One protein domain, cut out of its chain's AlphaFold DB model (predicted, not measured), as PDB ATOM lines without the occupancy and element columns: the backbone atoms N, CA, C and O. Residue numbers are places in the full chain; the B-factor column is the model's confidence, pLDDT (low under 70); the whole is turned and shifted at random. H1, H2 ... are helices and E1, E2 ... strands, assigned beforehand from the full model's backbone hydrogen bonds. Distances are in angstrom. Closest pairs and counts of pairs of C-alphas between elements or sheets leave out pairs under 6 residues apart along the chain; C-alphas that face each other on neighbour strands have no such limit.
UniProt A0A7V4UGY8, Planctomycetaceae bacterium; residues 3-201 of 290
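Overview. This is residues 3 to 201 of the 290 residues of a protein of Planctomycetaceae bacterium (UniProt A0A7V4UGY8). There is little regular structure: a small sheet with H2 packed over one face, surrounded by long loops, while residues 104 to 109, between E1 and E2, stick out. The printed part has 199 residues, 46 in named elements: H1, E1, E2, H2, E3, H3, class mixed. The mixed sheet runs E1, E2, E3. The whole is compact, radius of gyration of the C-alphas 17.4 A, spanning 65 by 32 by 30 A.

Along the chain. E1, residues 95 to 102, begins at C-alpha (-25.405, -23.127, -10.459). E2 is residues 111 to 118, E3 171 to 176. H2, residues 131 to 146, measures 22.1 A. H1 is residues 82 to 85, H3 192 to 195.

Arrangement. Hairpin E1 and E2 is antiparallel, N 98 and O 115 2.9 A apart. E2 and E3 are parallel, N 116 and O 172 2.9 A apart. H2 is on the sheet, height 9.2 A, over E2. H2 touches H3 with residues 140 to 144 alone, closest C-alphas Ala 144 and Leu 194, 5.8 A. In H2 11 of 12 O i to N i+4 pairs are within hydrogen-bond range.

Size, cuts and confidence. The printed part has no cut; no printed residue is under 70 in pLDDT. Links E2 to H2, H2 to E3 and E3 to H3 are long.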
ATOM      1  N   THR A   3     -33.277 -31.851 -13.595       97.56
ATOM      2  CA  THR A   3     -32.000 -32.366 -13.089       97.56
ATOM      3  C   THR A   3     -30.962 -32.131 -14.177       97.56
ATOM      4  O   THR A   3     -31.271 -32.363 -15.349       97.56
ATOM      5  N   ALA A   4     -29.745 -31.766 -13.802       96.88
ATOM      6  CA  ALA A   4     -28.604 -31.680 -14.702       96.88
ATOM      7  C   ALA A   4     -27.355 -32.264 -14.019       96.88
ATOM      8  O   ALA A   4     -27.384 -32.487 -12.804       96.88
ATOM      9  N   PRO A   5     -26.279 -32.561 -14.769       96.44
ATOM     10  CA  PRO A   5     -25.061 -33.096 -14.173       96.44
ATOM     11  C   PRO A   5     -24.424 -32.106 -13.175       96.44
ATOM     12  O   PRO A   5     -24.626 -30.892 -13.269       96.44
ATOM     13  N   ALA A   6     -23.622 -32.618 -12.241       96.38
ATOM     14  CA  ALA A   6     -22.857 -31.835 -11.267       96.38
ATOM     15  C   ALA A   6     -21.358 -32.167 -11.363       96.38
ATOM     16  O   ALA A   6     -20.984 -33.205 -11.910       96.38
ATOM     17  N   ASN A   7     -20.505 -31.288 -10.840       98.19
ATOM     18  CA  ASN A   7     -19.046 -31.457 -10.848       98.19
ATOM     19  C   ASN A   7     -18.515 -32.406  -9.765       98.19
ATOM     20  O   ASN A   7     -17.374 -32.860  -9.849       98.19
ATOM     21  N   THR A   8     -19.339 -32.728  -8.775       97.69
ATOM     22  CA  THR A   8     -19.000 -33.615  -7.667       97.69
ATOM     23  C   THR A   8     -18.634 -35.017  -8.134       97.69
ATOM     24  O   THR A   8     -19.401 -35.678  -8.839       97.69
ATOM     25  N   GLY A   9     -17.444 -35.467  -7.739       97.69
ATOM     26  CA  GLY A   9     -16.916 -36.796  -8.051       97.69
ATOM     27  C   GLY A   9     -16.607 -37.040  -9.529       97.69
ATOM     28  O   GLY A   9     -16.298 -38.169  -9.901       97.69
ATOM     29  N   LYS A  10     -16.680 -36.005 -10.376       97.75
ATOM     30  CA  LYS A  10     -16.215 -36.061 -11.761       97.75
ATOM     31  C   LYS A  10     -14.701 -35.820 -11.788       97.75
ATOM     32  O   LYS A  10     -14.298 -34.704 -11.458       97.75
ATOM     33  N   PRO A  11     -13.870 -36.796 -12.197       97.19
ATOM     34  CA  PRO A  11     -12.416 -36.642 -12.174       97.19
ATOM     35  C   PRO A  11     -11.954 -35.441 -13.005       97.19
ATOM     36  O   PRO A  11     -12.389 -35.287 -14.151       97.19
ATOM     37  N   SER A  12     -11.073 -34.606 -12.446       97.50
ATOM     38  CA  SER A  12     -10.422 -33.528 -13.205       97.50
ATOM     39  C   SER A  12      -9.240 -34.042 -14.035       97.50
ATOM     40  O   SER A  12      -8.939 -33.486 -15.091       97.50
ATOM     41  N   GLY A  13      -8.605 -35.128 -13.573       97.06
ATOM     42  CA  GLY A  13      -7.362 -35.661 -14.129       97.06
ATOM     43  C   GLY A  13      -6.098 -34.936 -13.651       97.06
ATOM     44  O   GLY A  13      -5.034 -35.202 -14.205       97.06
ATOM     45  N   MET A  14      -6.209 -34.044 -12.663       97.88
ATOM     46  CA  MET A  14      -5.108 -33.294 -12.044       97.88
ATOM     47  C   MET A  14      -5.050 -33.562 -10.532       97.88
ATOM     48  O   MET A  14      -6.045 -34.007  -9.967       97.88
ATOM     49  N   ASP A  15      -3.903 -33.274  -9.914       97.44
ATOM     50  CA  ASP A  15      -3.648 -33.357  -8.463       97.44
ATOM     51  C   ASP A  15      -4.030 -32.020  -7.800       97.44
ATOM     52  O   ASP A  15      -3.206 -31.124  -7.632       97.44
ATOM     53  N   LEU A  16      -5.318 -31.829  -7.508       96.88
ATOM     54  CA  LEU A  16      -5.868 -30.533  -7.086       96.88
ATOM     55  C   LEU A  16      -5.642 -30.219  -5.601       96.88
ATOM     56  O   LEU A  16      -5.984 -29.114  -5.155       96.88
ATOM     57  N   ASP A  17      -5.129 -31.173  -4.825       95.62
ATOM     58  CA  ASP A  17      -4.760 -30.984  -3.421       95.62
ATOM     59  C   ASP A  17      -3.253 -31.184  -3.134       95.62
ATOM     60  O   ASP A  17      -2.820 -31.023  -1.987       95.62
ATOM     61  N   ASN A  18      -2.450 -31.422  -4.179       95.12
ATOM     62  CA  ASN A  18      -0.998 -31.614  -4.148       95.12
ATOM     63  C   ASN A  18      -0.539 -32.795  -3.274       95.12
ATOM     64  O   ASN A  18       0.524 -32.736  -2.640       95.12
ATOM     65  N   ASN A  19      -1.327 -33.869  -3.206       94.69
ATOM     66  CA  ASN A  19      -1.004 -35.050  -2.404       94.69
ATOM     67  C   ASN A  19      -0.199 -36.121  -3.185       94.69
ATOM     68  O   ASN A  19       0.285 -37.089  -2.586       94.69
ATOM     69  N   GLY A  20      -0.017 -35.948  -4.501       96.25
ATOM     70  CA  GLY A  20       0.665 -36.879  -5.406       96.25
ATOM     71  C   GLY A  20      -0.242 -37.919  -6.086       96.25
ATOM     72  O   GLY A  20       0.274 -38.817  -6.761       96.25
ATOM     73  N   SER A  21      -1.560 -37.831  -5.911       95.31
ATOM     74  CA  SER A  21      -2.612 -38.611  -6.582       95.31
ATOM     75  C   SER A  21      -3.402 -37.711  -7.538       95.31
ATOM     76  O   SER A  21      -3.261 -36.500  -7.533       95.31
ATOM     77  N   THR A  22      -4.173 -38.319  -8.442       96.25
ATOM     78  CA  THR A  22      -5.105 -37.602  -9.339       96.25
ATOM     79  C   THR A  22      -6.490 -38.257  -9.360       96.25
ATOM     80  O   THR A  22      -7.243 -38.130 -10.333       96.25
ATOM     81  N   THR A  23      -6.761 -39.145  -8.403       93.44
ATOM     82  CA  THR A  23      -7.875 -40.111  -8.469       93.44
ATOM     83  C   THR A  23      -8.738 -40.139  -7.224       93.44
ATOM     84  O   THR A  23      -9.780 -40.801  -7.223       93.44
ATOM     85  N   ASP A  24      -8.317 -39.466  -6.162       94.88
ATOM     86  CA  ASP A  24      -9.089 -39.419  -4.939       94.88
ATOM     87  C   ASP A  24     -10.204 -38.363  -5.036       94.88
ATOM     88  O   ASP A  24     -10.260 -37.567  -5.978       94.88
ATOM     89  N   PRO A  25     -11.170 -38.383  -4.103       96.50
ATOM     90  CA  PRO A  25     -12.317 -37.491  -4.169       96.50
ATOM     91  C   PRO A  25     -11.984 -35.993  -4.198       96.50
ATOM     92  O   PRO A  25     -12.835 -35.238  -4.667       96.50
ATOM     93  N   GLN A  26     -10.818 -35.558  -3.700       95.75
ATOM     94  CA  GLN A  26     -10.421 -34.142  -3.690       95.75
ATOM     95  C   GLN A  26      -9.937 -33.655  -5.067       95.75
ATOM     96  O   GLN A  26     -10.005 -32.458  -5.342       95.75
ATOM     97  N   ASP A  27      -9.559 -34.577  -5.956       97.12
ATOM     98  CA  ASP A  27      -9.115 -34.299  -7.329       97.12
ATOM     99  C   ASP A  27     -10.252 -34.222  -8.351       97.12
ATOM    100  O   ASP A  27     -10.047 -33.980  -9.547       97.12
ATOM    101  N   ALA A  28     -11.489 -34.458  -7.926       97.75
ATOM    102  CA  ALA A  28     -12.646 -34.216  -8.770       97.75
ATOM    103  C   ALA A  28     -12.886 -32.706  -8.959       97.75
ATOM    104  O   ALA A  28     -12.490 -31.882  -8.137       97.75
ATOM    105  N   PHE A  29     -13.595 -32.311 -10.025       98.06
ATOM    106  CA  PHE A  29     -13.939 -30.897 -10.245       98.06
ATOM    107  C   PHE A  29     -14.679 -30.275  -9.052       98.06
ATOM    108  O   PHE A  29     -14.541 -29.081  -8.796       98.06
ATOM    109  N   GLY A  30     -15.444 -31.070  -8.311       97.44
ATOM    110  CA  GLY A  30     -15.810 -30.801  -6.926       97.44
ATOM    111  C   GLY A  30     -15.748 -32.095  -6.126       97.44
ATOM    112  O   GLY A  30     -15.905 -33.175  -6.703       97.44
ATOM    113  N   PHE A  31     -15.554 -31.995  -4.811       97.56
ATOM    114  CA  PHE A  31     -15.396 -33.179  -3.971       97.56
ATOM    115  C   PHE A  31     -16.545 -34.179  -4.158       97.56
ATOM    116  O   PHE A  31     -17.728 -33.828  -4.093       97.56
ATOM    117  N   GLY A  32     -16.201 -35.445  -4.376       96.75
ATOM    118  CA  GLY A  32     -17.175 -36.529  -4.420       96.75
ATOM    119  C   GLY A  32     -16.527 -37.886  -4.659       96.75
ATOM    120  O   GLY A  32     -15.530 -38.011  -5.357       96.75
ATOM    121  N   ARG A  33     -17.108 -38.931  -4.075       96.75
ATOM    122  CA  ARG A  33     -16.653 -40.325  -4.188       96.75
ATOM    123  C   ARG A  33     -17.154 -41.014  -5.456       96.75
ATOM    124  O   ARG A  33     -16.655 -42.073  -5.817       96.75
ATOM    125  N   HIS A  34     -18.171 -40.444  -6.094       96.06
ATOM    126  CA  HIS A  34     -18.706 -40.874  -7.378       96.06
ATOM    127  C   HIS A  34     -19.380 -39.689  -8.075       96.06
ATOM    128  O   HIS A  34     -19.849 -38.757  -7.413       96.06
ATOM    129  N   GLU A  35     -19.466 -39.742  -9.404       96.31
ATOM    130  CA  GLU A  35     -20.100 -38.688 -10.196       96.31
ATOM    131  C   GLU A  35     -21.554 -38.456  -9.745       96.31
ATOM    132  O   GLU A  35     -22.330 -39.399  -9.549       96.31
ATOM    133  N   GLY A  36     -21.912 -37.187  -9.535       93.75
ATOM    134  CA  GLY A  36     -23.266 -36.762  -9.173       93.75
ATOM    135  C   GLY A  36     -23.612 -36.835  -7.681       93.75
ATOM    136  O   GLY A  36     -24.749 -36.524  -7.317       93.75
ATOM    137  N   GLN A  37     -22.672 -37.208  -6.802       96.25
ATOM    138  CA  GLN A  37     -22.872 -37.113  -5.348       96.25
ATOM    139  C   GLN A  37     -23.272 -35.678  -4.954       96.25
ATOM    140  O   GLN A  37     -22.722 -34.728  -5.488       96.25
ATOM    141  N   TYR A  38     -24.229 -35.473  -4.045       95.38
ATOM    142  CA  TYR A  38     -24.714 -34.124  -3.673       95.38
ATOM    143  C   TYR A  38     -25.344 -33.301  -4.820       95.38
ATOM    144  O   TYR A  38     -25.476 -32.080  -4.712       95.38
ATOM    145  N   GLY A  39     -25.737 -33.948  -5.924       95.31
ATOM    146  CA  GLY A  39     -26.454 -33.297  -7.020       95.31
ATOM    147  C   GLY A  39     -27.804 -32.706  -6.592       95.31
ATOM    148  O   GLY A  39     -28.357 -33.040  -5.546       95.31
ATOM    149  N   MET A  40     -28.352 -31.825  -7.429       97.38
ATOM    150  CA  MET A  40     -29.588 -31.092  -7.139       97.38
ATOM    151  C   MET A  40     -30.791 -31.632  -7.936       97.38
ATOM    152  O   MET A  40     -30.651 -32.246  -8.997       97.38
ATOM    153  N   LEU A  41     -32.003 -31.378  -7.438       97.62
ATOM    154  CA  LEU A  41     -33.267 -31.716  -8.098       97.62
ATOM    155  C   LEU A  41     -34.270 -30.581  -7.898       97.62
ATOM    156  O   LEU A  41     -34.596 -30.235  -6.767       97.62
ATOM    157  N   VAL A  42     -34.840 -30.078  -8.994       98.50
ATOM    158  CA  VAL A  42     -35.969 -29.140  -8.944       98.50
ATOM    159  C   VAL A  42     -37.265 -29.886  -9.231       98.50
ATOM    160  O   VAL A  42     -37.459 -30.465 -10.308       98.50
ATOM    161  N   LEU A  43     -38.189 -29.846  -8.276       98.31
ATOM    162  CA  LEU A  43     -39.561 -30.315  -8.432       98.31
ATOM    163  C   LEU A  43     -40.489 -29.106  -8.456       98.31
ATOM    164  O   LEU A  43     -40.476 -28.288  -7.547       98.31
ATOM    165  N   SER A  44     -41.306 -29.006  -9.500       98.00
ATOM    166  CA  SER A  44     -42.297 -27.943  -9.628       98.00
ATOM    167  C   SER A  44     -43.633 -28.546 -10.023       98.00
ATOM    168  O   SER A  44     -43.693 -29.433 -10.880       98.00
ATOM    169  N   ARG A  45     -44.692 -28.047  -9.382       96.94
ATOM    170  CA  ARG A  45     -46.081 -28.285  -9.787       96.94
ATOM    171  C   ARG A  45     -46.400 -27.579 -11.106       96.94
ATOM    172  O   ARG A  45     -47.253 -28.044 -11.855       96.94
ATOM    173  N   PHE A  46     -45.751 -26.446 -11.361       97.06
ATOM    174  CA  PHE A  46     -45.972 -25.614 -12.536       97.06
ATOM    175  C   PHE A  46     -44.982 -25.952 -13.660       97.06
ATOM    176  O   PHE A  46     -43.943 -26.569 -13.396       97.06
ATOM    177  N   PRO A  47     -45.286 -25.579 -14.918       97.62
ATOM    178  CA  PRO A  47     -44.380 -25.817 -16.033       97.62
ATOM    179  C   PRO A  47     -42.999 -25.196 -15.793       97.62
ATOM    180  O   PRO A  47     -42.888 -24.055 -15.352       97.62
ATOM    181  N   ILE A  48     -41.961 -25.972 -16.103       98.62
ATOM    182  CA  ILE A  48     -40.573 -25.508 -16.184       98.62
ATOM    183  C   ILE A  48     -40.315 -25.179 -17.654       98.62
ATOM    184  O   ILE A  48     -40.529 -26.052 -18.500       98.62
ATOM    185  N   GLU A  49     -39.859 -23.967 -17.950       98.06
ATOM    186  CA  GLU A  49     -39.588 -23.514 -19.319       98.06
ATOM    187  C   GLU A  49     -38.163 -23.919 -19.713       98.06
ATOM    188  O   GLU A  49     -37.197 -23.172 -19.570       98.06
ATOM    189  N   LYS A  50     -38.021 -25.185 -20.118       97.50
ATOM    190  CA  LYS A  50     -36.727 -25.871 -20.264       97.50
ATOM    191  C   LYS A  50     -35.790 -25.227 -21.278       97.50
ATOM    192  O   LYS A  50     -34.581 -25.343 -21.131       97.50
ATOM    193  N   GLU A  51     -36.347 -24.600 -22.301       96.88
ATOM    194  CA  GLU A  51     -35.628 -23.894 -23.357       96.88
ATOM    195  C   GLU A  51     -34.899 -22.635 -22.865       96.88
ATOM    196  O   GLU A  51     -33.981 -22.179 -23.540       96.88
ATOM    197  N   PHE A  52     -35.272 -22.109 -21.693       97.75
ATOM    198  CA  PHE A  52     -34.664 -20.925 -21.081       97.75
ATOM    199  C   PHE A  52     -33.805 -21.262 -19.856       97.75
ATOM    200  O   PHE A  52     -33.329 -20.360 -19.174       97.75
ATOM    201  N   ILE A  53     -33.607 -22.549 -19.552       98.69
ATOM    202  CA  ILE A  53     -32.738 -22.958 -18.447       98.69
ATOM    203  C   ILE A  53     -31.293 -22.613 -18.783       98.69
ATOM    204  O   ILE A  53     -30.800 -22.960 -19.857       98.69
ATOM    205  N   ARG A  54     -30.596 -22.018 -17.816       98.69
ATOM    206  CA  ARG A  54     -29.161 -21.745 -17.900       98.69
ATOM    207  C   ARG A  54     -28.434 -22.510 -16.804       98.69
ATOM    208  O   ARG A  54     -28.908 -22.590 -15.670       98.69
ATOM    209  N   THR A  55     -27.285 -23.085 -17.135       98.75
ATOM    210  CA  THR A  55     -26.432 -23.795 -16.178       98.75
ATOM    211  C   THR A  55     -25.008 -23.277 -16.265       98.75
ATOM    212  O   THR A  55     -24.511 -22.985 -17.347       98.75
ATOM    213  N   PHE A  56     -24.350 -23.168 -15.119       98.69
ATOM    214  CA  PHE A  56     -22.969 -22.706 -15.003       98.69
ATOM    215  C   PHE A  56     -22.120 -23.808 -14.370       98.69
ATOM    216  O   PHE A  56     -21.419 -23.598 -13.386       98.69
ATOM    217  N   GLN A  57     -22.226 -25.038 -14.883       98.19
ATOM    218  CA  GLN A  57     -21.401 -26.141 -14.402       98.19
ATOM    219  C   GLN A  57     -19.938 -25.956 -14.820       98.19
ATOM    220  O   GLN A  57     -19.033 -26.253 -14.043       98.19
ATOM    221  N   THR A  58     -19.697 -25.557 -16.065       98.56
ATOM    222  CA  THR A  58     -18.371 -25.617 -16.694       98.56
ATOM    223  C   THR A  58     -17.631 -24.287 -16.712       98.56
ATOM    224  O   THR A  58     -16.471 -24.259 -17.117       98.56
ATOM    225  N   PHE A  59     -18.259 -23.218 -16.215       98.75
ATOM    226  CA  PHE A  59     -17.627 -21.913 -16.045       98.75
ATOM    227  C   PHE A  59     -16.337 -22.041 -15.217       98.75
ATOM    228  O   PHE A  59     -16.356 -22.621 -14.128       98.75
ATOM    229  N   LEU A  60     -15.212 -21.537 -15.733       98.81
ATOM    230  CA  LEU A  60     -13.896 -21.690 -15.108       98.81
ATOM    231  C   LEU A  60     -13.688 -20.673 -13.985       98.81
ATOM    232  O   LEU A  60     -14.045 -19.506 -14.118       98.81
ATOM    233  N   TRP A  61     -13.040 -21.088 -12.894       98.75
ATOM    234  CA  TRP A  61     -12.774 -20.196 -11.760       98.75
ATOM    235  C   TRP A  61     -11.885 -19.017 -12.161       98.75
ATOM    236  O   TRP A  61     -12.183 -17.871 -11.834       98.75
ATOM    237  N   ARG A  62     -10.852 -19.274 -12.970       98.56
ATOM    238  CA  ARG A  62      -9.952 -18.224 -13.465       98.56
ATOM    239  C   ARG A  62     -10.636 -17.159 -14.335       98.56
ATOM    240  O   ARG A  62     -10.071 -16.084 -14.510       98.56
ATOM    241  N   ASP A  63     -11.808 -17.461 -14.901       98.62
ATOM    242  CA  ASP A  63     -12.517 -16.550 -15.804       98.62
ATOM    243  C   ASP A  63     -13.373 -15.533 -15.023       98.62
ATOM    244  O   ASP A  63     -13.889 -14.581 -15.611       98.62
ATOM    245  N   MET A  64     -13.499 -15.683 -13.697       98.69
ATOM    246  CA  MET A  64     -14.075 -14.657 -12.831       98.69
ATOM    247  C   MET A  64     -13.069 -13.510 -12.608       98.69
ATOM    248  O   MET A  64     -11.981 -13.732 -12.068       98.69
ATOM    249  N   PRO A  65     -13.415 -12.254 -12.953       98.38
ATOM    250  CA  PRO A  65     -12.541 -11.110 -12.724       98.38
ATOM    251  C   PRO A  65     -12.225 -10.922 -11.239       98.38
ATOM    252  O   PRO A  65     -13.126 -10.755 -10.412       98.38
ATOM    253  N   GLY A  66     -10.933 -10.919 -10.908       98.06
ATOM    254  CA  GLY A  66     -10.478 -10.793  -9.524       98.06
ATOM    255  C   GLY A  66     -10.908 -11.967  -8.642       98.06
ATOM    256  O   GLY A  66     -11.201 -11.744  -7.471       98.06
ATOM    257  N   ALA A  67     -11.003 -13.175  -9.210       98.38
ATOM    258  CA  ALA A  67     -11.230 -14.402  -8.454       98.38
ATOM    259  C   ALA A  67     -10.265 -14.506  -7.264       98.38
ATOM    260  O   ALA A  67      -9.073 -14.199  -7.385       98.38
ATOM    261  N   LEU A  68     -10.765 -14.987  -6.129       98.25
ATOM    262  CA  LEU A  68      -9.985 -15.248  -4.926       98.25
ATOM    263  C   LEU A  68      -9.178 -16.546  -5.061       98.25
ATOM    264  O   LEU A  68      -9.264 -17.425  -4.215       98.25
ATOM    265  N   LEU A  69      -8.368 -16.678  -6.113       98.50
ATOM    266  CA  LEU A  69      -7.555 -17.876  -6.318       98.50
ATOM    267  C   LEU A  69      -6.589 -18.097  -5.131       98.50
ATOM    268  O   LEU A  69      -5.961 -17.142  -4.660       98.50
ATOM    269  N   PRO A  70      -6.465 -19.339  -4.632       98.00
ATOM    270  CA  PRO A  70      -5.655 -19.655  -3.464       98.00
ATOM    271  C   PRO A  70      -4.159 -19.519  -3.752       98.00
ATOM    272  O   PRO A  70      -3.675 -19.748  -4.864       98.00
ATOM    273  N   VAL A  71      -3.420 -19.181  -2.699       97.94
ATOM    274  CA  VAL A  71      -1.956 -19.126  -2.683       97.94
ATOM    275  C   VAL A  71      -1.441 -20.102  -1.637       97.94
ATOM    276  O   VAL A  71      -2.041 -20.239  -0.573       97.94
ATOM    277  N   ASP A  72      -0.326 -20.764  -1.923       96.56
ATOM    278  CA  ASP A  72       0.362 -21.592  -0.937       96.56
ATOM    279  C   ASP A  72       0.996 -20.672   0.124       96.56
ATOM    280  O   ASP A  72       1.888 -19.879  -0.202       96.56
ATOM    281  N   PRO A  73       0.571 -20.757   1.397       95.06
ATOM    282  CA  PRO A  73       1.040 -19.857   2.445       95.06
ATOM    283  C   PRO A  73       2.522 -20.051   2.793       95.06
ATOM    284  O   PRO A  73       3.139 -19.144   3.348       95.06
ATOM    285  N   SER A  74       3.112 -21.208   2.476       95.00
ATOM    286  CA  SER A  74       4.523 -21.493   2.757       95.00
ATOM    287  C   SER A  74       5.469 -20.841   1.748       95.00
ATOM    288  O   SER A  74       6.563 -20.402   2.111       95.00
ATOM    289  N   SER A  75       5.048 -20.752   0.485       96.06
ATOM    290  CA  SER A  75       5.871 -20.251  -0.619       96.06
ATOM    291  C   SER A  75       5.435 -18.880  -1.142       96.06
ATOM    292  O   SER A  75       6.217 -18.213  -1.824       96.06
ATOM    293  N   GLY A  76       4.205 -18.453  -0.838       96.94
ATOM    294  CA  GLY A  76       3.583 -17.232  -1.355       96.94
ATOM    295  C   GLY A  76       3.246 -17.290  -2.849       96.94
ATOM    296  O   GLY A  76       2.963 -16.255  -3.452       96.94
ATOM    297  N   LYS A  77       3.324 -18.470  -3.469       97.25
ATOM    298  CA  LYS A  77       3.056 -18.679  -4.899       97.25
ATOM    299  C   LYS A  77       1.594 -19.082  -5.128       97.25
ATOM    300  O   LYS A  77       0.943 -19.522  -4.180       97.25
ATOM    301  N   PRO A  78       1.070 -18.956  -6.364       98.06
ATOM    302  CA  PRO A  78      -0.221 -19.543  -6.717       98.06
ATOM    303  C   PRO A  78      -0.273 -21.019  -6.316       98.06
ATOM    304  O   PRO A  78       0.690 -21.746  -6.558       98.06
ATOM    305  N   TYR A  79      -1.371 -21.432  -5.682       98.31
ATOM    306  CA  TYR A  79      -1.548 -22.818  -5.251       98.31
ATOM    307  C   TYR A  79      -1.745 -23.753  -6.450       98.31
ATOM    308  O   TYR A  79      -1.148 -24.821  -6.513       98.31
ATOM    309  N   TYR A  80      -2.564 -23.323  -7.414       98.06
ATOM    310  CA  TYR A  80      -2.793 -24.045  -8.661       98.06
ATOM    311  C   TYR A  80      -1.817 -23.599  -9.748       98.06
ATOM    312  O   TYR A  80      -1.527 -22.410  -9.908       98.06
ATOM    313  N   SER A  81      -1.372 -24.559 -10.547       97.69
ATOM    314  CA  SER A  81      -0.661 -24.347 -11.799       97.69
ATOM    315  C   SER A  81      -1.575 -23.785 -12.896       97.69
ATOM    316  O   SER A  81      -2.803 -23.911 -12.864       97.69
ATOM    317  N   ASP A  82      -0.966 -23.228 -13.946       98.12
ATOM    318  CA  ASP A  82      -1.700 -22.734 -15.120       98.12
ATOM    319  C   ASP A  82      -2.515 -23.839 -15.818       98.12
ATOM    320  O   ASP A  82      -3.583 -23.570 -16.373       98.12
ATOM    321  N   ALA A  83      -2.023 -25.083 -15.790       98.25
ATOM    322  CA  ALA A  83      -2.694 -26.232 -16.395       98.25
ATOM    323  C   ALA A  83      -3.958 -26.632 -15.620       98.25
ATOM    324  O   ALA A  83      -4.982 -26.931 -16.235       98.25
ATOM    325  N   GLU A  84      -3.911 -26.586 -14.289       98.44
ATOM    326  CA  GLU A  84      -5.075 -26.838 -13.432       98.44
ATOM    327  C   GLU A  84      -6.108 -25.727 -13.578       98.44
ATOM    328  O   GLU A  84      -7.279 -26.000 -13.839       98.44
ATOM    329  N   LEU A  85      -5.682 -24.460 -13.516       98.19
ATOM    330  CA  LEU A  85      -6.580 -23.316 -13.691       98.19
ATOM    331  C   LEU A  85      -7.249 -23.293 -15.068       98.19
ATOM    332  O   LEU A  85      -8.353 -22.769 -15.200       98.19
ATOM    333  N   ALA A  86      -6.616 -23.863 -16.097       98.44
ATOM    334  CA  ALA A  86      -7.210 -23.975 -17.426       98.44
ATOM    335  C   ALA A  86      -8.424 -24.910 -17.496       98.44
ATOM    336  O   ALA A  86      -9.184 -24.818 -18.460       98.44
ATOM    337  N   ILE A  87      -8.615 -25.784 -16.503       98.38
ATOM    338  CA  ILE A  87      -9.748 -26.716 -16.451       98.38
ATOM    339  C   ILE A  87     -10.617 -26.552 -15.201       98.38
ATOM    340  O   ILE A  87     -11.756 -27.025 -15.195       98.38
ATOM    341  N   LEU A  88     -10.105 -25.919 -14.143       98.31
ATOM    342  CA  LEU A  88     -10.779 -25.850 -12.854       98.31
ATOM    343  C   LEU A  88     -12.046 -24.993 -12.943       98.31
ATOM    344  O   LEU A  88     -12.011 -23.778 -13.147       98.31
ATOM    345  N   ARG A  89     -13.185 -25.660 -12.773       98.50
ATOM    346  CA  ARG A  89     -14.524 -25.066 -12.801       98.50
ATOM    347  C   ARG A  89     -14.782 -24.319 -11.498       98.50
ATOM    348  O   ARG A  89     -14.395 -24.808 -10.441       98.50
ATOM    349  N   LEU A  90     -15.478 -23.187 -11.540       98.75
ATOM    350  CA  LEU A  90     -15.819 -22.440 -10.330       98.75
ATOM    351  C   LEU A  90     -16.800 -23.224  -9.459       98.75
ATOM    352  O   LEU A  90     -16.490 -23.520  -8.311       98.75
ATOM    353  N   SER A  91     -17.951 -23.624 -10.006       98.25
ATOM    354  CA  SER A  91     -18.952 -24.339  -9.217       98.25
ATOM    355  C   SER A  91     -18.474 -25.740  -8.821       98.25
ATOM    356  O   SER A  91     -18.146 -26.546  -9.687       98.25
ATOM    357  N   SER A  92     -18.494 -26.089  -7.537       97.19
ATOM    358  CA  SER A  92     -18.186 -27.437  -7.050       97.19
ATOM    359  C   SER A  92     -19.291 -28.433  -7.387       97.19
ATOM    360  O   SER A  92     -19.008 -29.618  -7.561       97.19
ATOM    361  N   LYS A  93     -20.551 -27.988  -7.448       98.06
ATOM    362  CA  LYS A  93     -21.699 -28.807  -7.865       98.06
ATOM    363  C   LYS A  93     -22.198 -28.273  -9.206       98.06
ATOM    364  O   LYS A  93     -21.828 -28.804 -10.250       98.06
ATOM    365  N   SER A  94     -23.009 -27.217  -9.178       97.44
ATOM    366  CA  SER A  94     -23.430 -26.404 -10.324       97.44
ATOM    367  C   SER A  94     -24.228 -25.197  -9.807       97.44
ATOM    368  O   SER A  94     -24.709 -25.228  -8.674       97.44
ATOM    369  N   PHE A  95     -24.407 -24.178 -10.643       98.69
ATOM    370  CA  PHE A  95     -25.405 -23.127 -10.459       98.69
ATOM    371  C   PHE A  95     -26.408 -23.171 -11.616       98.69
ATOM    372  O   PHE A  95     -25.998 -23.251 -12.778       98.69
ATOM    373  N   TRP A  96     -27.707 -23.145 -11.309       98.81
ATOM    374  CA  TRP A  96     -28.793 -23.211 -12.289       98.81
ATOM    375  C   TRP A  96     -29.719 -22.004 -12.176       98.81
ATOM    376  O   TRP A  96     -30.166 -21.677 -11.082       98.81
ATOM    377  N   ASP A  97     -30.091 -21.432 -13.317       98.81
ATOM    378  CA  ASP A  97     -31.303 -20.631 -13.456       98.81
ATOM    379  C   ASP A  97     -32.392 -21.497 -14.100       98.81
ATOM    380  O   ASP A  97     -32.238 -21.979 -15.227       98.81
ATOM    381  N   VAL A  98     -33.474 -21.739 -13.359       98.81
ATOM    382  CA  VAL A  98     -34.596 -22.582 -13.778       98.81
ATOM    383  C   VAL A  98     -35.886 -21.757 -13.813       98.81
ATOM    384  O   VAL A  98     -36.537 -21.599 -12.773       98.81
ATOM    385  N   PRO A  99     -36.312 -21.278 -14.997       98.56
ATOM    386  CA  PRO A  99     -37.537 -20.500 -15.129       98.56
ATOM    387  C   PRO A  99     -38.792 -21.361 -14.951       98.56
ATOM    388  O   PRO A  99     -38.963 -22.422 -15.568       98.56
ATOM    389  N   ILE A 100     -39.692 -20.894 -14.090       98.31
ATOM    390  CA  ILE A 100     -40.980 -21.513 -13.785       98.31
ATOM    391  C   ILE A 100     -42.096 -20.597 -14.267       98.31
ATOM    392  O   ILE A 100     -42.200 -19.447 -13.842       98.31
ATOM    393  N   LYS A 101     -43.001 -21.141 -15.081       97.31
ATOM    394  CA  LYS A 101     -44.196 -20.426 -15.522       97.31
ATOM    395  C   LYS A 101     -45.292 -20.527 -14.470       97.31
ATOM    396  O   LYS A 101     -46.021 -21.519 -14.409       97.31
ATOM    397  N   VAL A 102     -45.419 -19.501 -13.638       95.75
ATOM    398  CA  VAL A 102     -46.407 -19.441 -12.561       95.75
ATOM    399  C   VAL A 102     -47.744 -18.930 -13.121       95.75
ATOM    400  O   VAL A 102     -47.788 -17.882 -13.767       95.75
ATOM    401  N   PRO A 103     -48.861 -19.652 -12.914       91.69
ATOM    402  CA  PRO A 103     -50.179 -19.174 -13.309       91.69
ATOM    403  C   PRO A 103     -50.557 -17.867 -12.611       91.69
ATOM    404  O   PRO A 103     -50.142 -17.602 -11.484       91.69
ATOM    405  N   ALA A 104     -51.415 -17.091 -13.266       85.69
ATOM    406  CA  ALA A 104     -52.011 -15.903 -12.680       85.69
ATOM    407  C   ALA A 104     -52.787 -16.219 -11.388       85.69
ATOM    408  O   ALA A 104     -53.485 -17.236 -11.306       85.69
ATOM    409  N   ALA A 105     -52.773 -15.288 -10.429       79.94
ATOM    410  CA  ALA A 105     -53.877 -15.177  -9.475       79.94
ATOM    411  C   ALA A 105     -55.172 -14.798 -10.225       79.94
ATOM    412  O   ALA A 105     -55.120 -14.325 -11.362       79.94
ATOM    413  N   ALA A 106     -56.349 -15.015  -9.628       75.81
ATOM    414  CA  ALA A 106     -57.625 -14.746 -10.296       75.81
ATOM    415  C   ALA A 106     -57.681 -13.309 -10.871       75.81
ATOM    416  O   ALA A 106     -57.665 -12.341 -10.116       75.81
ATOM    417  N   GLY A 107     -57.742 -13.189 -12.205       72.25
ATOM    418  CA  GLY A 107     -57.777 -11.909 -12.929       72.25
ATOM    419  C   GLY A 107     -56.419 -11.329 -13.361       72.25
ATOM    420  O   GLY A 107     -56.409 -10.295 -14.023       72.25
ATOM    421  N   GLY A 108     -55.296 -11.971 -13.023       81.19
ATOM    422  CA  GLY A 108     -53.947 -11.549 -13.426       81.19
ATOM    423  C   GLY A 108     -53.438 -12.199 -14.719       81.19
ATOM    424  O   GLY A 108     -54.162 -12.925 -15.403       81.19
ATOM    425  N   GLN A 109     -52.157 -11.978 -15.024       86.50
ATOM    426  CA  GLN A 109     -51.431 -12.678 -16.090       86.50
ATOM    427  C   GLN A 109     -50.475 -13.725 -15.499       86.50
ATOM    428  O   GLN A 109     -49.987 -13.543 -14.382       86.50
ATOM    429  N   PRO A 110     -50.216 -14.844 -16.204       92.56
ATOM    430  CA  PRO A 110     -49.110 -15.723 -15.857       92.56
ATOM    431  C   PRO A 110     -47.800 -14.937 -15.845       92.56
ATOM    432  O   PRO A 110     -47.619 -14.022 -16.648       92.56
ATOM    433  N   TRP A 111     -46.887 -15.320 -14.968       94.12
ATOM    434  CA  TRP A 111     -45.599 -14.658 -14.805       94.12
ATOM    435  C   TRP A 111     -44.488 -15.697 -14.680       94.12
ATOM    436  O   TRP A 111     -44.741 -16.875 -14.410       94.12
ATOM    437  N   GLN A 112     -43.261 -15.265 -14.931       96.31
ATOM    438  CA  GLN A 112     -42.081 -16.112 -14.858       96.31
ATOM    439  C   GLN A 112     -41.385 -15.893 -13.514       96.31
ATOM    440  O   GLN A 112     -41.158 -14.755 -13.105       96.31
ATOM    441  N   LEU A 113     -41.064 -16.990 -12.831       97.88
ATOM    442  CA  LEU A 113     -40.252 -16.989 -11.621       97.88
ATOM    443  C   LEU A 113     -38.979 -17.794 -11.869       97.88
ATOM    444  O   LEU A 113     -39.051 -18.991 -12.140       97.88
ATOM    445  N   HIS A 114     -37.827 -17.155 -11.715       98.69
ATOM    446  CA  HIS A 114     -36.527 -17.809 -11.811       98.69
ATOM    447  C   HIS A 114     -36.169 -18.475 -10.483       98.69
ATOM    448  O   HIS A 114     -36.087 -17.814  -9.444       98.69
ATOM    449  N   LEU A 115     -35.954 -19.790 -10.497       98.81
ATOM    450  CA  LEU A 115     -35.336 -20.483  -9.371       98.81
ATOM    451  C   LEU A 115     -33.831 -20.540  -9.609       98.81
ATOM    452  O   LEU A 115     -33.363 -21.279 -10.472       98.81
ATOM    453  N   LEU A 116     -33.094 -19.747  -8.834       98.88
ATOM    454  CA  LEU A 116     -31.640 -19.660  -8.880       98.88
ATOM    455  C   LEU A 116     -31.069 -20.683  -7.894       98.88
ATOM    456  O   LEU A 116     -30.910 -20.398  -6.708       98.88
ATOM    457  N   CYS A 117     -30.843 -21.909  -8.364       98.69
ATOM    458  CA  CYS A 117     -30.416 -23.032  -7.535       98.69
ATOM    459  C   CYS A 117     -28.888 -23.107  -7.458       98.69
ATOM    460  O   CYS A 117     -28.232 -23.294  -8.483       98.69
ATOM    461  N   SER A 118     -28.327 -23.007  -6.254       96.69
ATOM    462  CA  SER A 118     -26.882 -23.086  -6.021       96.69
ATOM    463  C   SER A 118     -26.558 -24.041  -4.876       96.69
ATOM    464  O   SER A 118     -27.282 -24.098  -3.885       96.69
ATOM    465  N   HIS A 119     -25.463 -24.785  -5.023       97.94
ATOM    466  CA  HIS A 119     -24.904 -25.623  -3.965       97.94
ATOM    467  C   HIS A 119     -23.368 -25.512  -3.975       97.94
ATOM    468  O   HIS A 119     -22.699 -26.392  -4.527       97.94
ATOM    469  N   PRO A 120     -22.802 -24.427  -3.419       98.19
ATOM    470  CA  PRO A 120     -21.368 -24.198  -3.318       98.19
ATOM    471  C   PRO A 120     -20.618 -25.285  -2.542       98.19
ATOM    472  O   PRO A 120     -21.210 -26.179  -1.924       98.19
ATOM    473  N   THR A 121     -19.292 -25.234  -2.577       97.94
ATOM    474  CA  THR A 121     -18.436 -26.077  -1.737       97.94
ATOM    475  C   THR A 121     -18.581 -25.702  -0.253       97.94
ATOM    476  O   THR A 121     -18.696 -24.515   0.049       97.94
ATOM    477  N   PRO A 122     -18.578 -26.656   0.696       97.38
ATOM    478  CA  PRO A 122     -18.374 -26.351   2.114       97.38
ATOM    479  C   PRO A 122     -17.044 -25.610   2.310       97.38
ATOM    480  O   PRO A 122     -16.050 -26.094   1.775       97.38
ATOM    481  N   PRO A 123     -16.976 -24.487   3.051       96.81
ATOM    482  CA  PRO A 123     -15.765 -23.669   3.201       96.81
ATOM    483  C   PRO A 123     -14.786 -24.238   4.248       96.81
ATOM    484  O   PRO A 123     -14.264 -23.515   5.087       96.81
ATOM    485  N   VAL A 124     -14.623 -25.558   4.257       94.69
ATOM    486  CA  VAL A 124     -13.818 -26.339   5.209       94.69
ATOM    487  C   VAL A 124     -13.269 -27.585   4.500       94.69
ATOM    488  O   VAL A 124     -13.576 -27.807   3.333       94.69
ATOM    489  N   PHE A 125     -12.538 -28.455   5.203       93.44
ATOM    490  CA  PHE A 125     -11.976 -29.719   4.681       93.44
ATOM    491  C   PHE A 125     -10.799 -29.558   3.700       93.44
ATOM    492  O   PHE A 125     -10.603 -30.381   2.800       93.44
ATOM    493  N   ASP A 126      -9.994 -28.522   3.901       95.00
ATOM    494  CA  ASP A 126      -8.791 -28.188   3.143       95.00
ATOM    495  C   ASP A 126      -7.664 -27.658   4.056       95.00
ATOM    496  O   ASP A 126      -7.744 -27.742   5.285       95.00
ATOM    497  N   GLY A 127      -6.551 -27.225   3.456       95.69
ATOM    498  CA  GLY A 127      -5.368 -26.764   4.172       95.69
ATOM    499  C   GLY A 127      -5.332 -25.243   4.393       95.69
ATOM    500  O   GLY A 127      -6.276 -24.522   4.067       95.69
ATOM    501  N   PRO A 128      -4.221 -24.718   4.944       96.06
ATOM    502  CA  PRO A 128      -4.067 -23.298   5.273       96.06
ATOM    503  C   PRO A 128      -4.108 -22.347   4.060       96.06
ATOM    504  O   PRO A 128      -4.149 -21.132   4.243       96.06
ATOM    505  N   GLU A 129      -4.076 -22.870   2.835       96.75
ATOM    506  CA  GLU A 129      -4.330 -22.126   1.598       96.75
ATOM    507  C   GLU A 129      -5.783 -21.618   1.459       96.75
ATOM    508  O   GLU A 129      -6.024 -20.670   0.701       96.75
ATOM    509  N   ASP A 130      -6.726 -22.223   2.199       97.56
ATOM    510  CA  ASP A 130      -8.165 -21.910   2.211       97.56
ATOM    511  C   ASP A 130      -8.807 -21.967   0.806       97.56
ATOM    512  O   ASP A 130      -9.439 -21.023   0.331       97.56
ATOM    513  N   ARG A 131      -8.602 -23.079   0.086       97.62
ATOM    514  CA  ARG A 131      -9.192 -23.335  -1.244       97.62
ATOM    515  C   ARG A 131     -10.709 -23.247  -1.206       97.62
ATOM    516  O   ARG A 131     -11.315 -22.614  -2.069       97.62
ATOM    517  N   ASN A 132     -11.316 -23.904  -0.233       98.44
ATOM    518  CA  ASN A 132     -12.744 -24.094  -0.121       98.44
ATOM    519  C   ASN A 132     -13.447 -22.838   0.388       98.44
ATOM    520  O   ASN A 132     -14.485 -22.494  -0.175       98.44
ATOM    521  N   GLY A 133     -12.899 -22.107   1.364       98.44
ATOM    522  CA  GLY A 133     -13.466 -20.820   1.776       98.44
ATOM    523  C   GLY A 133     -13.433 -19.798   0.643       98.44
ATOM    524  O   GLY A 133     -14.443 -19.151   0.355       98.44
ATOM    525  N   ARG A 134     -12.315 -19.725  -0.087       98.75
ATOM    526  CA  ARG A 134     -12.173 -18.870  -1.277       98.75
ATOM    527  C   ARG A 134     -13.112 -19.251  -2.413       98.75
ATOM    528  O   ARG A 134     -13.719 -18.381  -3.035       98.75
ATOM    529  N   ARG A 135     -13.242 -20.548  -2.690       98.75
ATOM    530  CA  ARG A 135     -14.131 -21.047  -3.741       98.75
ATOM    531  C   ARG A 135     -15.594 -20.823  -3.379       98.75
ATOM    532  O   ARG A 135     -16.331 -20.329  -4.223       98.75
ATOM    533  N   ASN A 136     -15.998 -21.101  -2.137       98.81
ATOM    534  CA  ASN A 136     -17.351 -20.825  -1.649       98.81
ATOM    535  C   ASN A 136     -17.694 -19.334  -1.797       98.81
ATOM    536  O   ASN A 136     -18.746 -19.007  -2.349       98.81
ATOM    537  N   HIS A 137     -16.777 -18.443  -1.395       98.88
ATOM    538  CA  HIS A 137     -16.932 -16.999  -1.575       98.88
ATOM    539  C   HIS A 137     -17.245 -16.634  -3.030       98.88
ATOM    540  O   HIS A 137     -18.203 -15.903  -3.299       98.88
ATOM    541  N   ASP A 138     -16.460 -17.152  -3.976       98.88
ATOM    542  CA  ASP A 138     -16.634 -16.850  -5.395       98.88
ATOM    543  C   ASP A 138     -17.854 -17.558  -6.008       98.88
ATOM    544  O   ASP A 138     -18.512 -17.009  -6.887       98.88
ATOM    545  N   GLU A 139     -18.245 -18.735  -5.528       98.88
ATOM    546  CA  GLU A 139     -19.495 -19.386  -5.934       98.88
ATOM    547  C   GLU A 139     -20.730 -18.586  -5.491       98.88
ATOM    548  O   GLU A 139     -21.691 -18.460  -6.254       98.88
ATOM    549  N   VAL A 140     -20.704 -17.996  -4.293       98.88
ATOM    550  CA  VAL A 140     -21.746 -17.070  -3.823       98.88
ATOM    551  C   VAL A 140     -21.705 -15.761  -4.617       98.88
ATOM    552  O   VAL A 140     -22.754 -15.271  -5.052       98.88
ATOM    553  N   ARG A 141     -20.505 -15.235  -4.895       98.81
ATOM    554  CA  ARG A 141     -20.312 -14.063  -5.757       98.81
ATOM    555  C   ARG A 141     -20.886 -14.278  -7.150       98.81
ATOM    556  O   ARG A 141     -21.521 -13.371  -7.675       98.81
ATOM    557  N   LEU A 142     -20.711 -15.460  -7.741       98.88
ATOM    558  CA  LEU A 142     -21.267 -15.780  -9.054       98.88
ATOM    559  C   LEU A 142     -22.784 -15.562  -9.076       98.88
ATOM    560  O   LEU A 142     -23.291 -14.987 -10.034       98.88
ATOM    561  N   VAL A 143     -23.503 -15.955  -8.019       98.88
ATOM    562  CA  VAL A 143     -24.951 -15.715  -7.912       98.88
ATOM    563  C   VAL A 143     -25.250 -14.217  -7.779       98.88
ATOM    564  O   VAL A 143     -26.163 -13.721  -8.438       98.88
ATOM    565  N   ALA A 144     -24.475 -13.485  -6.971       98.81
ATOM    566  CA  ALA A 144     -24.633 -12.040  -6.778       98.81
ATOM    567  C   ALA A 144     -24.381 -11.236  -8.071       98.81
ATOM    568  O   ALA A 144     -25.155 -10.339  -8.415       98.81
ATOM    569  N   ASP A 145     -23.322 -11.579  -8.804       98.81
ATOM    570  CA  ASP A 145     -22.972 -10.976 -10.090       98.81
ATOM    571  C   ASP A 145     -23.989 -11.398 -11.167       98.81
ATOM    572  O   ASP A 145     -24.391 -10.567 -11.975       98.81
ATOM    573  N   TYR A 146     -24.513 -12.631 -11.133       98.88
ATOM    574  CA  TYR A 146     -25.560 -13.090 -12.055       98.88
ATOM    575  C   TYR A 146     -26.850 -12.271 -11.946       98.88
ATOM    576  O   TYR A 146     -27.449 -11.933 -12.963       98.88
ATOM    577  N   ILE A 147     -27.265 -11.891 -10.735       98.69
ATOM    578  CA  ILE A 147     -28.422 -11.003 -10.537       98.69
ATOM    579  C   ILE A 147     -28.071  -9.513 -10.681       98.69
ATOM    580  O   ILE A 147     -28.912  -8.665 -10.389       98.69
ATOM    581  N   SER A 148     -26.866  -9.161 -11.126       98.19
ATOM    582  CA  SER A 148     -26.416  -7.776 -11.314       98.19
ATOM    583  C   SER A 148     -26.055  -7.527 -12.777       98.19
ATOM    584  O   SER A 148     -24.938  -7.849 -13.185       98.19
ATOM    585  N   PRO A 149     -26.962  -6.954 -13.590       94.19
ATOM    586  CA  PRO A 149     -26.713  -6.764 -15.019       94.19
ATOM    587  C   PRO A 149     -25.372  -6.082 -15.329       94.19
ATOM    588  O   PRO A 149     -24.652  -6.536 -16.209       94.19
ATOM    589  N   ASP A 150     -24.987  -5.081 -14.537       96.06
ATOM    590  CA  ASP A 150     -23.741  -4.309 -14.640       96.06
ATOM    591  C   ASP A 150     -22.459  -5.074 -14.262       96.06
ATOM    592  O   ASP A 150     -21.358  -4.593 -14.526       96.06
ATOM    593  N   ARG A 151     -22.579  -6.261 -13.654       97.19
ATOM    594  CA  ARG A 151     -21.445  -7.114 -13.250       97.19
ATOM    595  C   ARG A 151     -21.397  -8.449 -13.986       97.19
ATOM    596  O   ARG A 151     -20.429  -9.189 -13.851       97.19
ATOM    597  N   SER A 152     -22.419  -8.761 -14.774       98.00
ATOM    598  CA  SER A 152     -22.648 -10.109 -15.296       98.00
ATOM    599  C   SER A 152     -21.997 -10.417 -16.655       98.00
ATOM    600  O   SER A 152     -22.026 -11.564 -17.096       98.00
ATOM    601  N   ASP A 153     -21.380  -9.434 -17.319       97.50
ATOM    602  CA  ASP A 153     -20.870  -9.540 -18.704       97.50
ATOM    603  C   ASP A 153     -19.806 -10.631 -18.927       97.50
ATOM    604  O   ASP A 153     -19.593 -11.107 -20.052       97.50
ATOM    605  N   TYR A 154     -19.099 -11.020 -17.867       98.38
ATOM    606  CA  TYR A 154     -18.078 -12.065 -17.928       98.38
ATOM    607  C   TYR A 154     -18.669 -13.477 -17.801       98.38
ATOM    608  O   TYR A 154     -18.007 -14.445 -18.174       98.38
ATOM    609  N   LEU A 155     -19.903 -13.604 -17.305       98.69
ATOM    610  CA  LEU A 155     -20.560 -14.888 -17.102       98.69
ATOM    611  C   LEU A 155     -20.966 -15.482 -18.447       98.69
ATOM    612  O   LEU A 155     -21.621 -14.827 -19.258       98.69
ATOM    613  N   VAL A 156     -20.590 -16.739 -18.661       98.62
ATOM    614  CA  VAL A 156     -20.954 -17.534 -19.834       98.62
ATOM    615  C   VAL A 156     -21.501 -18.859 -19.326       98.62
ATOM    616  O   VAL A 156     -20.840 -19.534 -18.538       98.62
ATOM    617  N   ASP A 157     -22.723 -19.197 -19.726       98.75
ATOM    618  CA  ASP A 157     -23.337 -20.469 -19.353       98.75
ATOM    619  C   ASP A 157     -22.810 -21.636 -20.206       98.75
ATOM    620  O   ASP A 157     -22.066 -21.455 -21.172       98.75
ATOM    621  N   ASP A 158     -23.217 -22.855 -19.862       98.69
ATOM    622  CA  ASP A 158     -22.785 -24.079 -20.544       98.69
ATOM    623  C   ASP A 158     -23.272 -24.173 -22.007       98.69
ATOM    624  O   ASP A 158     -22.771 -25.001 -22.769       98.69
ATOM    625  N   ALA A 159     -24.233 -23.334 -22.420       98.12
ATOM    626  CA  ALA A 159     -24.692 -23.204 -23.805       98.12
ATOM    627  C   ALA A 159     -23.965 -22.080 -24.573       98.12
ATOM    628  O   ALA A 159     -24.208 -21.888 -25.767       98.12
ATOM    629  N   GLY A 160     -23.058 -21.354 -23.914       98.19
ATOM    630  CA  GLY A 160     -22.283 -20.259 -24.488       98.19
ATOM    631  C   GLY A 160     -22.985 -18.900 -24.459       98.19
ATOM    632  O   GLY A 160     -22.443 -17.938 -25.012       98.19
ATOM    633  N   ALA A 161     -24.163 -18.779 -23.837       98.00
ATOM    634  CA  ALA A 161     -24.841 -17.496 -23.707       98.00
ATOM    635  C   ALA A 161     -24.217 -16.665 -22.578       98.00
ATOM    636  O   ALA A 161     -23.935 -17.153 -21.479       98.00
ATOM    637  N   ARG A 162     -23.994 -15.385 -22.878       98.06
ATOM    638  CA  ARG A 162     -23.284 -14.431 -22.024       98.06
ATOM    639  C   ARG A 162     -24.251 -13.534 -21.258       98.06
ATOM    640  O   ARG A 162     -25.312 -13.201 -21.778       98.06
ATOM    641  N   GLY A 163     -23.844 -13.103 -20.068       97.94
ATOM    642  CA  GLY A 163     -24.584 -12.151 -19.244       97.94
ATOM    643  C   GLY A 163     -25.417 -12.821 -18.155       97.94
ATOM    644  O   GLY A 163     -25.494 -14.050 -18.061       97.94
ATOM    645  N   GLY A 164     -26.036 -11.992 -17.325       97.69
ATOM    646  CA  GLY A 164     -26.799 -12.390 -16.149       97.69
ATOM    647  C   GLY A 164     -28.305 -12.415 -16.366       97.69
ATOM    648  O   GLY A 164     -28.794 -12.591 -17.481       97.69
ATOM    649  N   LEU A 165     -29.020 -12.264 -15.258       98.12
ATOM    650  CA  LEU A 165     -30.466 -12.171 -15.184       98.12
ATOM    651  C   LEU A 165     -30.930 -10.727 -15.408       98.12
ATOM    652  O   LEU A 165     -30.400  -9.798 -14.788       98.12
ATOM    653  N   ASP A 166     -31.982 -10.555 -16.209       96.38
ATOM    654  CA  ASP A 166     -32.586  -9.251 -16.499       96.38
ATOM    655  C   ASP A 166     -32.935  -8.467 -15.224       96.38
ATOM    656  O   ASP A 166     -33.252  -9.041 -14.177       96.38
ATOM    657  N   ALA A 167     -32.850  -7.134 -15.293       95.25
ATOM    658  CA  ALA A 167     -32.934  -6.237 -14.134       95.25
ATOM    659  C   ALA A 167     -34.276  -6.314 -13.380       95.25
ATOM    660  O   ALA A 167     -34.320  -6.112 -12.164       95.25
ATOM    661  N   ASP A 168     -35.357  -6.609 -14.097       93.88
ATOM    662  CA  ASP A 168     -36.737  -6.679 -13.617       93.88
ATOM    663  C   ASP A 168     -37.232  -8.116 -13.383       93.88
ATOM    664  O   ASP A 168     -38.337  -8.306 -12.871       93.88
ATOM    665  N   ALA A 169     -36.413  -9.128 -13.682       96.94
ATOM    666  CA  ALA A 169     -36.773 -10.522 -13.473       96.94
ATOM    667  C   ALA A 169     -37.052 -10.827 -11.991       96.94
ATOM    668  O   ALA A 169     -36.280 -10.458 -11.093       96.94
ATOM    669  N   ALA A 170     -38.138 -11.563 -11.750       97.31
ATOM    670  CA  ALA A 170     -38.487 -12.088 -10.440       97.31
ATOM    671  C   ALA A 170     -37.761 -13.414 -10.192       97.31
ATOM    672  O   ALA A 170     -37.848 -14.343 -10.997       97.31
ATOM    673  N   PHE A 171     -37.083 -13.525  -9.051       98.56
ATOM    674  CA  PHE A 171     -36.306 -14.716  -8.716       98.56
ATOM    675  C   PHE A 171     -36.418 -15.123  -7.245       98.56
ATOM    676  O   PHE A 171     -36.777 -14.312  -6.386       98.56
ATOM    677  N   VAL A 172     -36.055 -16.375  -6.959       98.69
ATOM    678  CA  VAL A 172     -35.695 -16.864  -5.622       98.69
ATOM    679  C   VAL A 172     -34.368 -17.612  -5.714       98.69
ATOM    680  O   VAL A 172     -34.251 -18.559  -6.489       98.69
ATOM    681  N   ILE A 173     -33.384 -17.210  -4.909       98.88
ATOM    682  CA  ILE A 173     -32.148 -17.974  -4.707       98.88
ATOM    683  C   ILE A 173     -32.441 -19.098  -3.721       98.88
ATOM    684  O   ILE A 173     -32.962 -18.842  -2.635       98.88
ATOM    685  N   LEU A 174     -32.130 -20.329  -4.113       98.19
ATOM    686  CA  LEU A 174     -32.440 -21.543  -3.369       98.19
ATOM    687  C   LEU A 174     -31.210 -22.439  -3.258       98.19
ATOM    688  O   LEU A 174     -30.545 -22.701  -4.260       98.19
ATOM    689  N   GLY A 175     -30.983 -22.996  -2.073       97.19
ATOM    690  CA  GLY A 175     -30.075 -24.127  -1.898       97.19
ATOM    691  C   GLY A 175     -29.228 -24.064  -0.638       97.19
ATOM    692  O   GLY A 175     -29.372 -23.160   0.186       97.19
ATOM    693  N   ASP A 176     -28.362 -25.062  -0.512       97.94
ATOM    694  CA  ASP A 176     -27.311 -25.123   0.494       97.94
ATOM    695  C   ASP A 176     -26.136 -24.262   0.023       97.94
ATOM    696  O   ASP A 176     -25.319 -24.699  -0.787       97.94
ATOM    697  N   LEU A 177     -26.076 -23.020   0.504       98.25
ATOM    698  CA  LEU A 177     -24.995 -22.086   0.191       98.25
ATOM    699  C   LEU A 177     -23.728 -22.354   1.014       98.25
ATOM    700  O   LEU A 177     -22.701 -21.724   0.764       98.25
ATOM    701  N   ASN A 178     -23.779 -23.296   1.963       98.19
ATOM    702  CA  ASN A 178     -22.660 -23.755   2.783       98.19
ATOM    703  C   ASN A 178     -21.965 -22.690   3.655       98.19
ATOM    704  O   ASN A 178     -21.002 -23.002   4.354       98.19
ATOM    705  N   CYS A 179     -22.453 -21.448   3.670       97.94
ATOM    706  CA  CYS A 179     -21.872 -20.360   4.448       97.94
ATOM    707  C   CYS A 179     -22.893 -19.775   5.425       97.94
ATOM    708  O   CYS A 179     -23.991 -19.371   5.034       97.94
ATOM    709  N   ASP A 180     -22.510 -19.704   6.698       97.50
ATOM    710  CA  ASP A 180     -23.218 -18.934   7.720       97.50
ATOM    711  C   ASP A 180     -22.734 -17.476   7.673       97.50
ATOM    712  O   ASP A 180     -21.539 -17.251   7.480       97.50
ATOM    713  N   PRO A 181     -23.613 -16.467   7.813       96.31
ATOM    714  CA  PRO A 181     -23.193 -15.068   7.758       96.31
ATOM    715  C   PRO A 181     -22.432 -14.622   9.016       96.31
ATOM    716  O   PRO A 181     -21.706 -13.640   8.983       96.31
ATOM    717  N   LEU A 182     -22.634 -15.290  10.154       94.75
ATOM    718  CA  LEU A 182     -22.205 -14.845  11.482       94.75
ATOM    719  C   LEU A 182     -21.667 -16.015  12.330       94.75
ATOM    720  O   LEU A 182     -21.799 -16.034  13.561       94.75
ATOM    721  N   GLY A 183     -21.106 -17.027  11.680       90.75
ATOM    722  CA  GLY A 183     -20.636 -18.268  12.283       90.75
ATOM    723  C   GLY A 183     -19.870 -19.115  11.270       90.75
ATOM    724  O   GLY A 183     -19.627 -18.688  10.144       90.75
ATOM    725  N   GLY A 184     -19.499 -20.331  11.667       92.12
ATOM    726  CA  GLY A 184     -18.750 -21.242  10.801       92.12
ATOM    727  C   GLY A 184     -17.347 -20.731  10.448       92.12
ATOM    728  O   GLY A 184     -16.767 -19.924  11.172       92.12
ATOM    729  N   GLN A 185     -16.792 -21.256   9.354       91.44
ATOM    730  CA  GLN A 185     -15.422 -20.974   8.893       91.44
ATOM    731  C   GLN A 185     -15.373 -20.347   7.489       91.44
ATOM    732  O   GLN A 185     -14.308 -20.248   6.896       91.44
ATOM    733  N   GLY A 186     -16.520 -19.909   6.956       94.50
ATOM    734  CA  GLY A 186     -16.563 -19.185   5.686       94.50
ATOM    735  C   GLY A 186     -15.814 -17.854   5.747       94.50
ATOM    736  O   GLY A 186     -15.694 -17.236   6.808       94.50
ATOM    737  N   ILE A 187     -15.337 -17.385   4.592       97.62
ATOM    738  CA  ILE A 187     -14.728 -16.056   4.483       97.62
ATOM    739  C   ILE A 187     -15.771 -14.998   4.869       97.62
ATOM    740  O   ILE A 187     -16.870 -14.961   4.312       97.62
ATOM    741  N   ALA A 188     -15.417 -14.114   5.802       95.50
ATOM    742  CA  ALA A 188     -16.278 -13.009   6.220       95.50
ATOM    743  C   ALA A 188     -16.670 -12.126   5.021       95.50
ATOM    744  O   ALA A 188     -15.824 -11.805   4.186       95.50
ATOM    745  N   GLY A 189     -17.935 -11.715   4.941       96.88
ATOM    746  CA  GLY A 189     -18.456 -10.969   3.793       96.88
ATOM    747  C   GLY A 189     -19.054 -11.853   2.695       96.88
ATOM    748  O   GLY A 189     -19.701 -11.325   1.793       96.88
ATOM    749  N   THR A 190     -18.872 -13.182   2.746       98.50
ATOM    750  CA  THR A 190     -19.367 -14.088   1.697       98.50
ATOM    751  C   THR A 190     -20.878 -13.981   1.524       98.50
ATOM    752  O   THR A 190     -21.346 -13.728   0.414       98.50
ATOM    753  N   MET A 191     -21.645 -14.136   2.606       98.44
ATOM    754  CA  MET A 191     -23.107 -14.125   2.535       98.44
ATOM    755  C   MET A 191     -23.686 -12.718   2.400       98.44
ATOM    756  O   MET A 191     -24.763 -12.559   1.824       98.44
ATOM    757  N   GLU A 192     -22.980 -11.693   2.869       98.31
ATOM    758  CA  GLU A 192     -23.336 -10.282   2.726       98.31
ATOM    759  C   GLU A 192     -23.496  -9.894   1.251       98.31
ATOM    760  O   GLU A 192     -24.407  -9.135   0.918       98.31
ATOM    761  N   GLN A 193     -22.727 -10.513   0.342       98.56
ATOM    762  CA  GLN A 193     -22.881 -10.339  -1.111       98.56
ATOM    763  C   GLN A 193     -24.308 -10.605  -1.613       98.56
ATOM    764  O   GLN A 193     -24.719 -10.013  -2.613       98.56
ATOM    765  N   LEU A 194     -25.060 -11.484  -0.937       98.69
ATOM    766  CA  LEU A 194     -26.465 -11.779  -1.232       98.69
ATOM    767  C   LEU A 194     -27.421 -11.116  -0.240       98.69
ATOM    768  O   LEU A 194     -28.435 -10.559  -0.652       98.69
ATOM    769  N   LEU A 195     -27.126 -11.173   1.062       98.38
ATOM    770  CA  LEU A 195     -28.020 -10.674   2.111       98.38
ATOM    771  C   LEU A 195     -28.149  -9.147   2.100       98.38
ATOM    772  O   LEU A 195     -29.209  -8.636   2.454       98.38
ATOM    773  N   GLU A 196     -27.122  -8.425   1.659       98.31
ATOM    774  CA  GLU A 196     -27.144  -6.963   1.519       98.31
ATOM    775  C   GLU A 196     -27.385  -6.522   0.067       98.31
ATOM    776  O   GLU A 196     -27.419  -5.329  -0.241       98.31
ATOM    777  N   HIS A 197     -27.597  -7.476  -0.846       98.50
ATOM    778  CA  HIS A 197     -27.777  -7.179  -2.258       98.50
ATOM    779  C   HIS A 197     -29.052  -6.348  -2.508       98.50
ATOM    780  O   HIS A 197     -30.145  -6.754  -2.092       98.50
ATOM    781  N   PRO A 198     -28.994  -5.241  -3.278       97.25
ATOM    782  CA  PRO A 198     -30.154  -4.371  -3.499       97.25
ATOM    783  C   PRO A 198     -31.363  -5.076  -4.124       97.25
ATOM    784  O   PRO A 198     -32.506  -4.729  -3.832       97.25
ATOM    785  N   ARG A 199     -31.138  -6.096  -4.961       98.00
ATOM    786  CA  ARG A 199     -32.219  -6.889  -5.578       98.00
ATOM    787  C   ARG A 199     -32.730  -8.043  -4.717       98.00
ATOM    788  O   ARG A 199     -33.714  -8.653  -5.116       98.00
ATOM    789  N   VAL A 200     -32.113  -8.354  -3.580       98.50
ATOM    790  CA  VAL A 200     -32.539  -9.452  -2.698       98.50
ATOM    791  C   VAL A 200     -33.381  -8.898  -1.552       98.50
ATOM    792  O   VAL A 200     -33.047  -7.872  -0.962       98.50
ATOM    793  N   ASN A 201     -34.491  -9.570  -1.250       97.38
ATOM    794  CA  ASN A 201     -35.275  -9.364  -0.040       97.38
ATOM    795  C   ASN A 201     -34.737 -10.275   1.070       97.38
ATOM    796  O   ASN A 201     -34.990 -11.480   1.069       97.38
TER     797      ASN A 201